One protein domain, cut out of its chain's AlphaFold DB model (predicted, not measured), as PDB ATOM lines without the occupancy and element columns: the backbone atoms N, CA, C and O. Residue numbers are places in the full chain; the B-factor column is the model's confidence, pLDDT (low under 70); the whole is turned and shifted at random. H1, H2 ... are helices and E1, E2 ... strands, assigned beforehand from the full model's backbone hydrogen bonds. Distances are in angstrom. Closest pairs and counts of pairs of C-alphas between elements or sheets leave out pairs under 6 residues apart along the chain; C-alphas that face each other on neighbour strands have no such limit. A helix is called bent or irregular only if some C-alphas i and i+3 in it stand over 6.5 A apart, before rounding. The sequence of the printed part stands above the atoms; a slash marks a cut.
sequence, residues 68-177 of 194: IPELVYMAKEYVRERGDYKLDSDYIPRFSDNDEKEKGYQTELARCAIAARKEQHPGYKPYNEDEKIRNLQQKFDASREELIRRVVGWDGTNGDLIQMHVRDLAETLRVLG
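What this domain is: This is residues 68 to 177 of the 194 residues of an uncharacterized protein of Roseovarius aestuarii (UniProt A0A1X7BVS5). Three helices, H1, H2 and the bent H3, cross one another at large angles, with H1 packed on H2 and on both arms of H3; the small hairpin E1 E2 has E2 near arm H3b. At the far end of H4, residues 166 to 177 stick out free. The printed part has 110 residues, mostly helix, in the order H1 E1 E2 H2 H3 H4, its two strands antiparallel. It is loose, with a radius of gyration of the C-alphas of 16.4 A and spans of 45 by 38 by 22 A.

Where its parts are: Find C-alpha 68 at (83.014, 80.952, 58.141); from there H1 runs 20.9 A to residue 82. Next come E1, residues 85 to 87, E2, residues 93 to 95, and H2, residues 108 to 120, 18.5 A long. H3, residues 129 to 154, was assigned as one helix by its hydrogen bonds but is bent, with C-alphas 142 and 145 8.4 A apart; its arms are H3a, residues 129 to 142, and H3b, residues 145 to 154. H4, residues 159 to 175, runs 24.4 A to C-alpha 175 at (99.162, 94.972, 38.303).

How they stand to each other: Start at the arms H3a and H3b, about perpendicular at 89 degrees. H1 touches H3b, about perpendicular at 85 degrees, closest at C-alphas Ala 75 and Ile 148, 5.3 A. H2 touches H1 at a steep tilt of 56 degrees, opposite ways, closest at C-alphas Glu 70 and Ala 113, 4.9 A. In the hairpin E1 and E2, N 86 and O 94 are 2.9 A apart, within hydrogen-bond range. H4 touches H3b only at the corner, closest at C-alphas Gly 153 and Leu 161, 5.8 A. Every O i to N i+4 pair is within hydrogen-bond range in H1, H2, H3a, H3b and H4.

The domain as a whole: The farthest C-alphas, Glu 100 and Gly 177, are 50.5 A apart. The printed part has no cut; the link E2 to H2 is long. Confidence is under 70 at residues 88 to 92, 96 to 106 and 153 to 177.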
ATOM      1  N   ILE A  68      82.130  81.671  59.069       78.69
ATOM      2  CA  ILE A  68      83.014  80.952  58.141       78.69
ATOM      3  C   ILE A  68      83.600  79.684  58.764       78.69
ATOM      4  O   ILE A  68      83.553  78.664  58.085       78.69
ATOM      5  N   PRO A  69      84.120  79.679  60.009       78.50
ATOM      6  CA  PRO A  69      84.659  78.453  60.591       78.50
ATOM      7  C   PRO A  69      83.629  77.318  60.621       78.50
ATOM      8  O   PRO A  69      83.941  76.193  60.237       78.50
ATOM      9  N   GLU A  70      82.389  77.615  61.018       86.38
ATOM     10  CA  GLU A  70      81.304  76.638  61.019       86.38
ATOM     11  C   GLU A  70      80.882  76.238  59.598       86.38
ATOM     12  O   GLU A  70      80.672  75.059  59.343       86.38
ATOM     13  N   LEU A  71      80.811  77.181  58.655       84.12
ATOM     14  CA  LEU A  71      80.470  76.901  57.253       84.12
ATOM     15  C   LEU A  71      81.523  76.026  56.555       84.12
ATOM     16  O   LEU A  71      81.172  75.134  55.787       84.12
ATOM     17  N   VAL A  72      82.808  76.243  56.849       82.56
ATOM     18  CA  VAL A  72      83.918  75.410  56.359       82.56
ATOM     19  C   VAL A  72      83.836  74.007  56.953       82.56
ATOM     20  O   VAL A  72      84.013  73.032  56.227       82.56
ATOM     21  N   TYR A  73      83.531  73.891  58.249       86.69
ATOM     22  CA  TYR A  73      83.298  72.593  58.879       86.69
ATOM     23  C   TYR A  73      82.135  71.854  58.207       86.69
ATOM     24  O   TYR A  73      82.289  70.704  57.806       86.69
ATOM     25  N   MET A  74      80.998  72.532  58.013       85.50
ATOM     26  CA  MET A  74      79.836  71.963  57.324       85.50
ATOM     27  C   MET A  74      80.195  71.477  55.917       85.50
ATOM     28  O   MET A  74      79.778  70.391  55.533       85.50
ATOM     29  N   ALA A  75      80.995  72.237  55.163       85.00
ATOM     30  CA  ALA A  75      81.445  71.843  53.829       85.00
ATOM     31  C   ALA A  75      82.371  70.615  53.850       85.00
ATOM     32  O   ALA A  75      82.182  69.712  53.039       85.00
ATOM     33  N   LYS A  76      83.333  70.544  54.781       83.44
ATOM     34  CA  LYS A  76      84.215  69.370  54.950       83.44
ATOM     35  C   LYS A  76      83.421  68.111  55.272       83.44
ATOM     36  O   LYS A  76      83.607  67.082  54.628       83.44
ATOM     37  N   GLU A  77      82.506  68.211  56.226       84.25
ATOM     38  CA  GLU A  77      81.641  67.098  56.608       84.25
ATOM     39  C   GLU A  77      80.716  66.677  55.468       84.25
ATOM     40  O   GLU A  77      80.597  65.489  55.185       84.25
ATOM     41  N   TYR A  78      80.151  67.642  54.740       83.00
ATOM     42  CA  TYR A  78      79.331  67.367  53.564       83.00
ATOM     43  C   TYR A  78      80.095  66.567  52.500       83.00
ATOM     44  O   TYR A  78      79.571  65.590  51.966       83.00
ATOM     45  N   VAL A  79      81.339  66.958  52.197       80.19
ATOM     46  CA  VAL A  79      82.208  66.234  51.253       80.19
ATOM     47  C   VAL A  79      82.499  64.826  51.774       80.19
ATOM     48  O   VAL A  79      82.332  63.853  51.041       80.19
ATOM     49  N   ARG A  80      82.874  64.704  53.052       80.06
ATOM     50  CA  ARG A  80      83.209  63.429  53.698       80.06
ATOM     51  C   ARG A  80      82.048  62.433  53.677       80.06
ATOM     52  O   ARG A  80      82.257  61.265  53.370       80.06
ATOM     53  N   GLU A  81      80.833  62.881  53.987       79.19
ATOM     54  CA  GLU A  81      79.629  62.036  53.995       79.19
ATOM     55  C   GLU A  81      79.206  61.569  52.599       79.19
ATOM     56  O   GLU A  81      78.593  60.506  52.455       79.19
ATOM     57  N   ARG A  82      79.492  62.374  51.570       74.94
ATOM     58  CA  ARG A  82      79.182  62.049  50.174       74.94
ATOM     59  C   ARG A  82      80.203  61.104  49.541       74.94
ATOM     60  O   ARG A  82      79.865  60.460  48.553       74.94
ATOM     61  N   GLY A  83      81.391  60.976  50.129       70.31
ATOM     62  CA  GLY A  83      82.426  60.061  49.663       70.31
ATOM     63  C   GLY A  83      83.113  60.562  48.396       70.31
ATOM     64  O   GLY A  83      83.404  61.753  48.262       70.31
ATOM     65  N   ASP A  84      83.396  59.644  47.474       74.50
ATOM     66  CA  ASP A  84      84.207  59.936  46.296       74.50
ATOM     67  C   ASP A  84      83.519  60.929  45.342       74.50
ATOM     68  O   ASP A  84      82.332  60.831  45.016       74.50
ATOM     69  N   TYR A  85      84.302  61.886  44.849       75.56
ATOM     70  CA  TYR A  85      83.877  62.872  43.861       75.56
ATOM     71  C   TYR A  85      84.836  62.905  42.673       75.56
ATOM     72  O   TYR A  85      86.023  62.603  42.788       75.56
ATOM     73  N   LYS A  86      84.315  63.311  41.515       74.69
ATOM     74  CA  LYS A  86      85.105  63.627  40.320       74.69
ATOM     75  C   LYS A  86      85.077  65.126  40.081       74.69
ATOM     76  O   LYS A  86      84.020  65.738  40.175       74.69
ATOM     77  N   LEU A  87      86.221  65.707  39.750       70.75
ATOM     78  CA  LEU A  87      86.298  67.104  39.333       70.75
ATOM     79  C   LEU A  87      86.015  67.196  37.833       70.75
ATOM     80  O   LEU A  87      86.518  66.377  37.062       70.75
ATOM     81  N   ASP A  88      85.196  68.162  37.425       69.50
ATOM     82  CA  ASP A  88      85.072  68.519  36.012       69.50
ATOM     83  C   ASP A  88      86.171  69.506  35.572       69.50
ATOM     84  O   ASP A  88      87.085  69.824  36.335       69.50
ATOM     85  N   SER A  89      86.115  69.954  34.315       64.62
ATOM     86  CA  SER A  89      87.109  70.863  33.722       64.62
ATOM     87  C   SER A  89      87.214  72.215  34.428       64.62
ATOM     88  O   SER A  89      88.248  72.867  34.318       64.62
ATOM     89  N   ASP A  90      86.172  72.610  35.161       65.94
ATOM     90  CA  ASP A  90      86.112  73.857  35.922       65.94
ATOM     91  C   ASP A  90      86.419  73.620  37.413       65.94
ATOM     92  O   ASP A  90      86.150  74.473  38.262       65.94
ATOM     93  N   TYR A  91      86.978  72.446  37.738       61.97
ATOM     94  CA  TYR A  91      87.278  71.985  39.092       61.97
ATOM     95  C   TYR A  91      86.054  71.945  40.016       61.97
ATOM     96  O   TYR A  91      86.162  72.117  41.235       61.97
ATOM     97  N   ILE A  92      84.873  71.698  39.455       69.50
ATOM     98  CA  ILE A  92      83.640  71.569  40.225       69.50
ATOM     99  C   ILE A  92      83.511  70.106  40.663       69.50
ATOM    100  O   ILE A  92      83.468  69.213  39.810       69.50
ATOM    101  N   PRO A  93      83.457  69.818  41.977       71.62
ATOM    102  CA  PRO A  93      83.299  68.455  42.460       71.62
ATOM    103  C   PRO A  93      81.889  67.944  42.170       71.62
ATOM    104  O   PRO A  93      80.888  68.522  42.594       71.62
ATOM    105  N   ARG A  94      81.825  66.819  41.458       75.62
ATOM    106  CA  ARG A  94      80.614  66.058  41.158       75.62
ATOM    107  C   ARG A  94      80.659  64.732  41.901       75.62
ATOM    108  O   ARG A  94      81.524  63.895  41.647       75.62
ATOM    109  N   PHE A  95      79.723  64.553  42.820       74.75
ATOM    110  CA  PHE A  95      79.573  63.325  43.596       74.75
ATOM    111  C   PHE A  95      78.812  62.277  42.778       74.75
ATOM    112  O   PHE A  95      77.934  62.625  41.990       74.75
ATOM    113  N   SER A  96      79.167  61.001  42.935       63.97
ATOM    114  CA  SER A  96      78.657  59.904  42.099       63.97
ATOM    115  C   SER A  96      77.199  59.507  42.359       63.97
ATOM    116  O   SER A  96      76.624  58.824  41.515       63.97
ATOM    117  N   ASP A  97      76.591  59.947  43.466       61.53
ATOM    118  CA  ASP A  97      75.236  59.537  43.851       61.53
ATOM    119  C   ASP A  97      74.177  60.642  43.714       61.53
ATOM    120  O   ASP A  97      74.240  61.702  44.352       61.53
ATOM    121  N   ASN A  98      73.167  60.295  42.908       52.09
ATOM    122  CA  ASN A  98      71.894  60.968  42.659       52.09
ATOM    123  C   ASN A  98      71.165  61.385  43.956       52.09
ATOM    124  O   ASN A  98      70.860  60.548  44.799       52.09
ATOM    125  N   ASP A  99      70.880  62.683  44.081       50.12
ATOM    126  CA  ASP A  99      69.685  63.386  44.602       50.12
ATOM    127  C   ASP A  99      68.773  62.865  45.747       50.12
ATOM    128  O   ASP A  99      67.909  63.621  46.187       50.12
ATOM    129  N   GLU A 100      68.929  61.687  46.354       45.78
ATOM    130  CA  GLU A 100      67.939  61.213  47.353       45.78
ATOM    131  C   GLU A 100      68.257  61.544  48.823       45.78
ATOM    132  O   GLU A 100      67.376  61.472  49.682       45.78
ATOM    133  N   LYS A 101      69.471  62.009  49.149       51.75
ATOM    134  CA  LYS A 101      69.826  62.442  50.522       51.75
ATOM    135  C   LYS A 101      69.469  63.904  50.842       51.75
ATOM    136  O   LYS A 101      69.873  64.417  51.883       51.75
ATOM    137  N   GLU A 102      68.710  64.598  49.992       51.81
ATOM    138  CA  GLU A 102      68.426  66.036  50.157       51.81
ATOM    139  C   GLU A 102      67.581  66.406  51.392       51.81
ATOM    140  O   GLU A 102      67.566  67.568  51.791       51.81
ATOM    141  N   LYS A 103      66.880  65.460  52.032       46.03
ATOM    142  CA  LYS A 103      65.831  65.809  53.013       46.03
ATOM    143  C   LYS A 103      66.149  65.516  54.482       46.03
ATOM    144  O   LYS A 103      65.423  66.001  55.343       46.03
ATOM    145  N   GLY A 104      67.220  64.780  54.790       45.09
ATOM    146  CA  GLY A 104      67.543  64.380  56.172       45.09
ATOM    147  C   GLY A 104      68.384  65.384  56.972       45.09
ATOM    148  O   GLY A 104      68.277  65.439  58.190       45.09
ATOM    149  N   TYR A 105      69.181  66.216  56.295       54.38
ATOM    150  CA  TYR A 105      70.321  66.916  56.906       54.38
ATOM    151  C   TYR A 105      70.110  68.409  57.183       54.38
ATOM    152  O   TYR A 105      71.076  69.121  57.446       54.38
ATOM    153  N   GLN A 106      68.872  68.919  57.145       64.00
ATOM    154  CA  GLN A 106      68.632  70.372  57.117       64.00
ATOM    155  C   GLN A 106      69.210  71.158  58.301       64.00
ATOM    156  O   GLN A 106      69.286  72.370  58.215       64.00
ATOM    157  N   THR A 107      69.575  70.550  59.430       79.75
ATOM    158  CA  THR A 107      70.284  71.298  60.490       79.75
ATOM    159  C   THR A 107      71.386  70.510  61.187       79.75
ATOM    160  O   THR A 107      72.054  71.051  62.068       79.75
ATOM    161  N   GLU A 108      71.589  69.244  60.826       84.75
ATOM    162  CA  GLU A 108      72.499  68.351  61.546       84.75
ATOM    163  C   GLU A 108      73.957  68.788  61.379       84.75
ATOM    164  O   GLU A 108      74.653  68.985  62.373       84.75
ATOM    165  N   LEU A 109      74.364  69.125  60.150       85.81
ATOM    166  CA  LEU A 109      75.687  69.687  59.863       85.81
ATOM    167  C   LEU A 109      75.955  70.974  60.660       85.81
ATOM    168  O   LEU A 109      77.038  71.149  61.218       85.81
ATOM    169  N   ALA A 110      74.960  71.858  60.773       87.06
ATOM    170  CA  ALA A 110      75.086  73.097  61.539       87.06
ATOM    171  C   ALA A 110      75.222  72.837  63.052       87.06
ATOM    172  O   ALA A 110      75.992  73.523  63.729       87.06
ATOM    173  N   ARG A 111      74.520  71.829  63.592       89.44
ATOM    174  CA  ARG A 111      74.663  71.395  64.995       89.44
ATOM    175  C   ARG A 111      76.060  70.832  65.254       89.44
ATOM    176  O   ARG A 111      76.702  71.247  66.221       89.44
ATOM    177  N   CYS A 112      76.552  69.961  64.375       88.56
ATOM    178  CA  CYS A 112      77.902  69.401  64.456       88.56
ATOM    179  C   CYS A 112      78.974  70.497  64.380       88.56
ATOM    180  O   CYS A 112      79.897  70.505  65.189       88.56
ATOM    181  N   ALA A 113      78.813  71.477  63.487       87.88
ATOM    182  CA  ALA A 113      79.745  72.594  63.355       87.88
ATOM    183  C   ALA A 113      79.819  73.468  64.618       87.88
ATOM    184  O   ALA A 113      80.904  73.862  65.047       87.88
ATOM    185  N   ILE A 114      78.676  73.748  65.256       89.25
ATOM    186  CA  ILE A 114      78.644  74.477  66.533       89.25
ATOM    187  C   ILE A 114      79.301  73.654  67.645       89.25
ATOM    188  O   ILE A 114      80.045  74.219  68.447       89.25
ATOM    189  N   ALA A 115      79.042  72.344  67.705       88.44
ATOM    190  CA  ALA A 115      79.654  71.457  68.693       88.44
ATOM    191  C   ALA A 115      81.185  71.430  68.552       88.44
ATOM    192  O   ALA A 115      81.885  71.697  69.528       88.44
ATOM    193  N   ALA A 116      81.696  71.251  67.331       86.06
ATOM    194  CA  ALA A 116      83.128  71.304  67.040       86.06
ATOM    195  C   ALA A 116      83.741  72.664  67.416       86.06
ATOM    196  O   ALA A 116      84.824  72.738  67.999       86.06
ATOM    197  N   ARG A 117      83.028  73.769  67.158       83.38
ATOM    198  CA  ARG A 117      83.486  75.114  67.537       83.38
ATOM    199  C   ARG A 117      83.558  75.305  69.054       83.38
ATOM    200  O   ARG A 117      84.481  75.962  69.527       83.38
ATOM    201  N   LYS A 118      82.601  74.754  69.808       86.00
ATOM    202  CA  LYS A 118      82.591  74.772  71.283       86.00
ATOM    203  C   LYS A 118      83.747  73.953  71.863       86.00
ATOM    204  O   LYS A 118      84.334  74.372  72.854       86.00
ATOM    205  N   GLU A 119      84.085  72.829  71.239       83.38
ATOM    206  CA  GLU A 119      85.216  71.987  71.644       83.38
ATOM    207  C   GLU A 119      86.563  72.692  71.415       83.38
ATOM    208  O   GLU A 119      87.384  72.773  72.325       83.38
ATOM    209  N   GLN A 120      86.757  73.293  70.236       74.75
ATOM    210  CA  GLN A 120      87.975  74.047  69.905       74.75
ATOM    211  C   GLN A 120      88.107  75.355  70.698       74.75
ATOM    212  O   GLN A 120      89.214  75.834  70.950       74.75
ATOM    213  N   HIS A 121      86.980  75.955  71.083       75.75
ATOM    214  CA  HIS A 121      86.936  77.207  71.828       75.75
ATOM    215  C   HIS A 121      85.909  77.121  72.966       75.75
ATOM    216  O   HIS A 121      84.762  77.535  72.781       75.75
ATOM    217  N   PRO A 122      86.316  76.690  74.175       74.94
ATOM    218  CA  PRO A 122      85.413  76.538  75.323       74.94
ATOM    219  C   PRO A 122      84.646  77.814  75.726       74.94
ATOM    220  O   PRO A 122      83.594  77.739  76.355       74.94
ATOM    221  N   GLY A 123      85.143  79.000  75.348       74.31
ATOM    222  CA  GLY A 123      84.461  80.286  75.554       74.31
ATOM    223  C   GLY A 123      83.404  80.639  74.494       74.31
ATOM    224  O   GLY A 123      82.738  81.670  74.606       74.31
ATOM    225  N   TYR A 124      83.242  79.827  73.447       77.06
ATOM    226  CA  TYR A 124      82.293  80.085  72.372       77.06
ATOM    227  C   TYR A 124      80.868  79.720  72.794       77.06
ATOM    228  O   TYR A 124      80.509  78.550  72.917       77.06
ATOM    229  N   LYS A 125      80.017  80.737  72.960       78.81
ATOM    230  CA  LYS A 125      78.589  80.551  73.230       78.81
ATOM    231  C   LYS A 125      77.748  81.435  72.305       78.81
ATOM    232  O   LYS A 125      77.820  82.664  72.412       78.81
ATOM    233  N   PRO A 126      76.968  80.863  71.370       80.94
ATOM    234  CA  PRO A 126      76.010  81.647  70.603       80.94
ATOM    235  C   PRO A 126      74.936  82.222  71.540       80.94
ATOM    236  O   PRO A 126      74.532  81.581  72.505       80.94
ATOM    237  N   TYR A 127      74.481  83.447  71.257       76.88
ATOM    238  CA  TYR A 127      73.440  84.119  72.049       76.88
ATOM    239  C   TYR A 127      72.090  83.392  71.956       76.88
ATOM    240  O   TYR A 127      71.388  83.257  72.952       76.88
ATOM    241  N   ASN A 128      71.760  82.897  70.761       86.38
ATOM    242  CA  ASN A 128      70.617  82.035  70.490       86.38
ATOM    243  C   ASN A 128      71.083  80.903  69.565       86.38
ATOM    244  O   ASN A 128      71.487  81.154  68.428       86.38
ATOM    245  N   GLU A 129      71.090  79.678  70.082       86.75
ATOM    246  CA  GLU A 129      71.628  78.515  69.377       86.75
ATOM    247  C   GLU A 129      70.729  78.087  68.212       86.75
ATOM    248  O   GLU A 129      71.227  77.916  67.101       86.75
ATOM    249  N   ASP A 130      69.410  78.041  68.403       85.38
ATOM    250  CA  ASP A 130      68.459  77.644  67.354       85.38
ATOM    251  C   ASP A 130      68.418  78.644  66.192       85.38
ATOM    252  O   ASP A 130      68.297  78.279  65.020       85.38
ATOM    253  N   GLU A 131      68.529  79.938  66.493       86.88
ATOM    254  CA  GLU A 131      68.653  80.975  65.467       86.88
ATOM    255  C   GLU A 131      69.989  80.867  64.721       86.88
ATOM    256  O   GLU A 131      70.023  80.977  63.495       86.88
ATOM    257  N   LYS A 132      71.090  80.600  65.435       87.31
ATOM    258  CA  LYS A 132      72.407  80.395  64.821       87.31
ATOM    259  C   LYS A 132      72.401  79.177  63.894       87.31
ATOM    260  O   LYS A 132      72.910  79.295  62.787       87.31
ATOM    261  N   ILE A 133      71.800  78.060  64.306       89.19
ATOM    262  CA  ILE A 133      71.664  76.843  63.492       89.19
ATOM    263  C   ILE A 133      70.910  77.145  62.192       89.19
ATOM    264  O   ILE A 133      71.409  76.841  61.112       89.19
ATOM    265  N   ARG A 134      69.742  77.799  62.278       86.75
ATOM    266  CA  ARG A 134      68.949  78.161  61.090       86.75
ATOM    267  C   ARG A 134      69.705  79.102  60.153       86.75
ATOM    268  O   ARG A 134      69.714  78.879  58.948       86.75
ATOM    269  N   ASN A 135      70.370  80.118  60.703       86.00
ATOM    270  CA  ASN A 135      71.160  81.065  59.915       86.00
ATOM    271  C   ASN A 135      72.369  80.396  59.247       86.00
ATOM    272  O   ASN A 135      72.674  80.709  58.098       86.00
ATOM    273  N   LEU A 136      73.055  79.485  59.946       87.56
ATOM    274  CA  LEU A 136      74.161  78.710  59.379       87.56
ATOM    275  C   LEU A 136      73.683  77.840  58.228       87.56
ATOM    276  O   LEU A 136      74.305  77.872  57.172       87.56
ATOM    277  N   GLN A 137      72.563  77.136  58.401       88.25
ATOM    278  CA  GLN A 137      72.008  76.329  57.325       88.25
ATOM    279  C   GLN A 137      71.659  77.186  56.108       88.25
ATOM    280  O   GLN A 137      72.107  76.886  55.010       88.25
ATOM    281  N   GLN A 138      70.913  78.279  56.293       86.25
ATOM    282  CA  GLN A 138      70.528  79.155  55.184       86.25
ATOM    283  C   GLN A 138      71.744  79.700  54.431       86.25
ATOM    284  O   GLN A 138      71.741  79.763  53.204       86.25
ATOM    285  N   LYS A 139      72.799  80.083  55.160       85.56
ATOM    286  CA  LYS A 139      74.056  80.537  54.560       85.56
ATOM    287  C   LYS A 139      74.768  79.418  53.818       85.56
ATOM    288  O   LYS A 139      75.266  79.660  52.721       85.56
ATOM    289  N   PHE A 140      74.817  78.227  54.407       86.75
ATOM    290  CA  PHE A 140      75.411  77.062  53.779       86.75
ATOM    291  C   PHE A 140      74.678  76.725  52.487       86.75
ATOM    292  O   PHE A 140      75.320  76.684  51.454       86.75
ATOM    293  N   ASP A 141      73.352  76.613  52.500       83.50
ATOM    294  CA  ASP A 141      72.558  76.306  51.305       83.50
ATOM    295  C   ASP A 141      72.730  77.370  50.209       83.50
ATOM    296  O   ASP A 141      72.894  77.027  49.039       83.50
ATOM    297  N   ALA A 142      72.773  78.654  50.583       80.62
ATOM    298  CA  ALA A 142      72.971  79.756  49.641       80.62
ATOM    299  C   ALA A 142      74.374  79.800  49.010       80.62
ATOM    300  O   ALA A 142      74.532  80.367  47.933       80.62
ATOM    301  N   SER A 143      75.391  79.238  49.672       80.25
ATOM    302  CA  SER A 143      76.799  79.282  49.231       80.25
ATOM    303  C   SER A 143      77.441  77.897  49.106       80.25
ATOM    304  O   SER A 143      78.663  77.773  49.027       80.25
ATOM    305  N   ARG A 144      76.619  76.842  49.070       80.31
ATOM    306  CA  ARG A 144      77.037  75.442  49.221       80.31
ATOM    307  C   ARG A 144      78.094  75.059  48.202       80.31
ATOM    308  O   ARG A 144      79.140  74.530  48.554       80.31
ATOM    309  N   GLU A 145      77.814  75.350  46.939       77.00
ATOM    310  CA  GLU A 145      78.686  75.006  45.825       77.00
ATOM    311  C   GLU A 145      80.046  75.711  45.925       77.00
ATOM    312  O   GLU A 145      81.086  75.071  45.794       77.00
ATOM    313  N   GLU A 146      80.053  77.008  46.242       75.44
ATOM    314  CA  GLU A 146      81.278  77.794  46.418       75.44
ATOM    315  C   GLU A 146      82.119  77.285  47.598       75.44
ATOM    316  O   GLU A 146      83.335  77.124  47.482       75.44
ATOM    317  N   LEU A 147      81.476  76.989  48.732       77.69
ATOM    318  CA  LEU A 147      82.145  76.475  49.926       77.69
ATOM    319  C   LEU A 147      82.753  75.091  49.690       77.69
ATOM    320  O   LEU A 147      83.896  74.854  50.081       77.69
ATOM    321  N   ILE A 148      82.018  74.193  49.031       79.69
ATOM    322  CA  ILE A 148      82.504  72.850  48.701       79.69
ATOM    323  C   ILE A 148      83.699  72.937  47.749       79.69
ATOM    324  O   ILE A 148      84.716  72.299  48.013       79.69
ATOM    325  N   ARG A 149      83.621  73.759  46.691       76.69
ATOM    326  CA  ARG A 149      84.748  73.984  45.765       76.69
ATOM    327  C   ARG A 149      86.005  74.431  46.513       76.69
ATOM    328  O   ARG A 149      87.080  73.882  46.292       76.69
ATOM    329  N   ARG A 150      85.870  75.386  47.441       73.94
ATOM    330  CA  ARG A 150      86.995  75.880  48.254       73.94
ATOM    331  C   ARG A 150      87.578  74.805  49.160       73.94
ATOM    332  O   ARG A 150      88.791  74.664  49.219       73.94
ATOM    333  N   VAL A 151      86.733  74.045  49.852       76.75
ATOM    334  CA  VAL A 151      87.190  72.988  50.764       76.75
ATOM    335  C   VAL A 151      87.896  71.866  50.018       76.75
ATOM    336  O   VAL A 151      88.970  71.452  50.442       76.75
ATOM    337  N   VAL A 152      87.339  71.415  48.895       73.00
ATOM    338  CA  VAL A 152      87.962  70.401  48.036       73.00
ATOM    339  C   VAL A 152      89.300  70.898  47.480       73.00
ATOM    340  O   VAL A 152      90.273  70.150  47.471       73.00
ATOM    341  N   GLY A 153      89.385  72.174  47.093       64.38
ATOM    342  CA  GLY A 153      90.652  72.799  46.707       64.38
ATOM    343  C   GLY A 153      91.671  72.913  47.852       64.38
ATOM    344  O   GLY A 153      92.868  72.966  47.586       64.38
ATOM    345  N   TRP A 154      91.228  72.940  49.115       59.91
ATOM    346  CA  TRP A 154      92.087  73.083  50.298       59.91
ATOM    347  C   TRP A 154      92.544  71.765  50.934       59.91
ATOM    348  O   TRP A 154      93.590  71.761  51.578       59.91
ATOM    349  N   ASP A 155      91.817  70.656  50.771       57.72
ATOM    350  CA  ASP A 155      92.095  69.372  51.453       57.72
ATOM    351  C   ASP A 155      93.287  68.578  50.865       57.72
ATOM    352  O   ASP A 155      93.474  67.399  51.150       57.72
ATOM    353  N   GLY A 156      94.152  69.236  50.085       49.34
ATOM    354  CA  GLY A 156      95.512  68.762  49.806       49.34
ATOM    355  C   GLY A 156      95.677  67.746  48.674       49.34
ATOM    356  O   GLY A 156      96.812  67.451  48.314       49.34
ATOM    357  N   THR A 157      94.610  67.253  48.039       49.88
ATOM    358  CA  THR A 157      94.746  66.393  46.844       49.88
ATOM    359  C   THR A 157      95.114  67.164  45.577       49.88
ATOM    360  O   THR A 157      95.649  66.563  44.654       49.88
ATOM    361  N   ASN A 158      94.913  68.487  45.541       51.56
ATOM    362  CA  ASN A 158      95.271  69.347  44.410       51.56
ATOM    363  C   ASN A 158      95.951  70.638  44.887       51.56
ATOM    364  O   ASN A 158      95.350  71.714  44.878       51.56
ATOM    365  N   GLY A 159      97.233  70.551  45.263       47.16
ATOM    366  CA  GLY A 159      98.074  71.728  45.546       47.16
ATOM    367  C   GLY A 159      98.097  72.758  44.403       47.16
ATOM    368  O   GLY A 159      98.370  73.935  44.624       47.16
ATOM    369  N   ASP A 160      97.717  72.338  43.201       51.66
ATOM    370  CA  ASP A 160      97.691  73.151  41.990       51.66
ATOM    371  C   ASP A 160      96.604  74.239  42.028       51.66
ATOM    372  O   ASP A 160      96.791  75.304  41.453       51.66
ATOM    373  N   LEU A 161      95.508  74.035  42.770       50.06
ATOM    374  CA  LEU A 161      94.391  74.988  42.869       50.06
ATOM    375  C   LEU A 161      94.689  76.130  43.851       50.06
ATOM    376  O   LEU A 161      94.392  77.294  43.579       50.06
ATOM    377  N   ILE A 162      95.347  75.812  44.971       51.25
ATOM    378  CA  ILE A 162      95.881  76.820  45.896       51.25
ATOM    379  C   ILE A 162      96.989  77.608  45.201       51.25
ATOM    380  O   ILE A 162      96.976  78.834  45.247       51.25
ATOM    381  N   GLN A 163      97.916  76.927  44.519       54.03
ATOM    382  CA  GLN A 163      98.975  77.599  43.764       54.03
ATOM    383  C   GLN A 163      98.417  78.476  42.639       54.03
ATOM    384  O   GLN A 163      98.930  79.572  42.431       54.03
ATOM    385  N   MET A 164      97.346  78.049  41.964       55.81
ATOM    386  CA  MET A 164      96.644  78.857  40.966       55.81
ATOM    387  C   MET A 164      96.039  80.111  41.599       55.81
ATOM    388  O   MET A 164      96.358  81.204  41.162       55.81
ATOM    389  N   HIS A 165      95.271  79.999  42.686       57.16
ATOM    390  CA  HIS A 165      94.697  81.180  43.343       57.16
ATOM    391  C   HIS A 165      95.749  82.112  43.955       57.16
ATOM    392  O   HIS A 165      95.578  83.330  43.938       57.16
ATOM    393  N   VAL A 166      96.852  81.565  44.472       59.72
ATOM    394  CA  VAL A 166      98.001  82.358  44.931       59.72
ATOM    395  C   VAL A 166      98.672  83.062  43.751       59.72
ATOM    396  O   VAL A 166      99.046  84.226  43.885       59.72
ATOM    397  N   ARG A 167      98.783  82.407  42.589       56.12
ATOM    398  CA  ARG A 167      99.296  83.012  41.353       56.12
ATOM    399  C   ARG A 167      98.357  84.099  40.831       56.12
ATOM    400  O   ARG A 167      98.842  85.190  40.563       56.12
ATOM    401  N   ASP A 168      97.052  83.856  40.765       55.66
ATOM    402  CA  ASP A 168      96.047  84.833  40.326       55.66
ATOM    403  C   ASP A 168      96.051  86.071  41.235       55.66
ATOM    404  O   ASP A 168      96.000  87.220  40.780       55.66
ATOM    405  N   LEU A 169      96.174  85.849  42.548       56.50
ATOM    406  CA  LEU A 169      96.315  86.916  43.529       56.50
ATOM    407  C   LEU A 169      97.637  87.668  43.338       56.50
ATOM    408  O   LEU A 169      97.644  88.896  43.345       56.50
ATOM    409  N   ALA A 170      98.748  86.959  43.129       56.34
ATOM    410  CA  ALA A 170     100.049  87.569  42.872       56.34
ATOM    411  C   ALA A 170     100.058  88.388  41.571       56.34
ATOM    412  O   ALA A 170     100.624  89.477  41.548       56.34
ATOM    413  N   GLU A 171      99.405  87.918  40.507       58.88
ATOM    414  CA  GLU A 171      99.247  88.651  39.247       58.88
ATOM    415  C   GLU A 171      98.409  89.916  39.434       58.88
ATOM    416  O   GLU A 171      98.818  90.997  39.005       58.88
ATOM    417  N   THR A 172      97.294  89.813  40.160       58.41
ATOM    418  CA  THR A 172      96.449  90.965  40.505       58.41
ATOM    419  C   THR A 172      97.231  91.998  41.322       58.41
ATOM    420  O   THR A 172      97.203  93.192  41.025       58.41
ATOM    421  N   LEU A 173      97.993  91.552  42.324       53.22
ATOM    422  CA  LEU A 173      98.837  92.413  43.156       53.22
ATOM    423  C   LEU A 173      99.983  93.050  42.356       53.22
ATOM    424  O   LEU A 173     100.327  94.210  42.590       53.22
ATOM    425  N   ARG A 174     100.522  92.346  41.355       56.66
ATOM    426  CA  ARG A 174     101.564  92.861  40.457       56.66
ATOM    427  C   ARG A 174     101.055  93.988  39.562       56.66
ATOM    428  O   ARG A 174     101.771  94.969  39.378       56.66
ATOM    429  N   VAL A 175      99.827  93.882  39.045       58.47
ATOM    430  CA  VAL A 175      99.162  94.972  38.303       58.47
ATOM    431  C   VAL A 175      99.006  96.218  39.183       58.47
ATOM    432  O   VAL A 175      99.127  97.337  38.694       58.47
ATOM    433  N   LEU A 176      98.827  96.027  40.491       48.62
ATOM    434  CA  LEU A 176      98.756  97.097  41.490       48.62
ATOM    435  C   LEU A 176     100.135  97.586  41.979       48.62
ATOM    436  O   LEU A 176     100.207  98.408  42.890       48.62
ATOM    437  N   GLY A 177     101.236  97.107  41.388       41.34
ATOM    438  CA  GLY A 177     102.600  97.520  41.730       41.34
ATOM    439  C   GLY A 177     103.147  96.923  43.032       41.34
ATOM    440  O   GLY A 177     104.191  97.367  43.507       41.34
TER     441      GLY A 177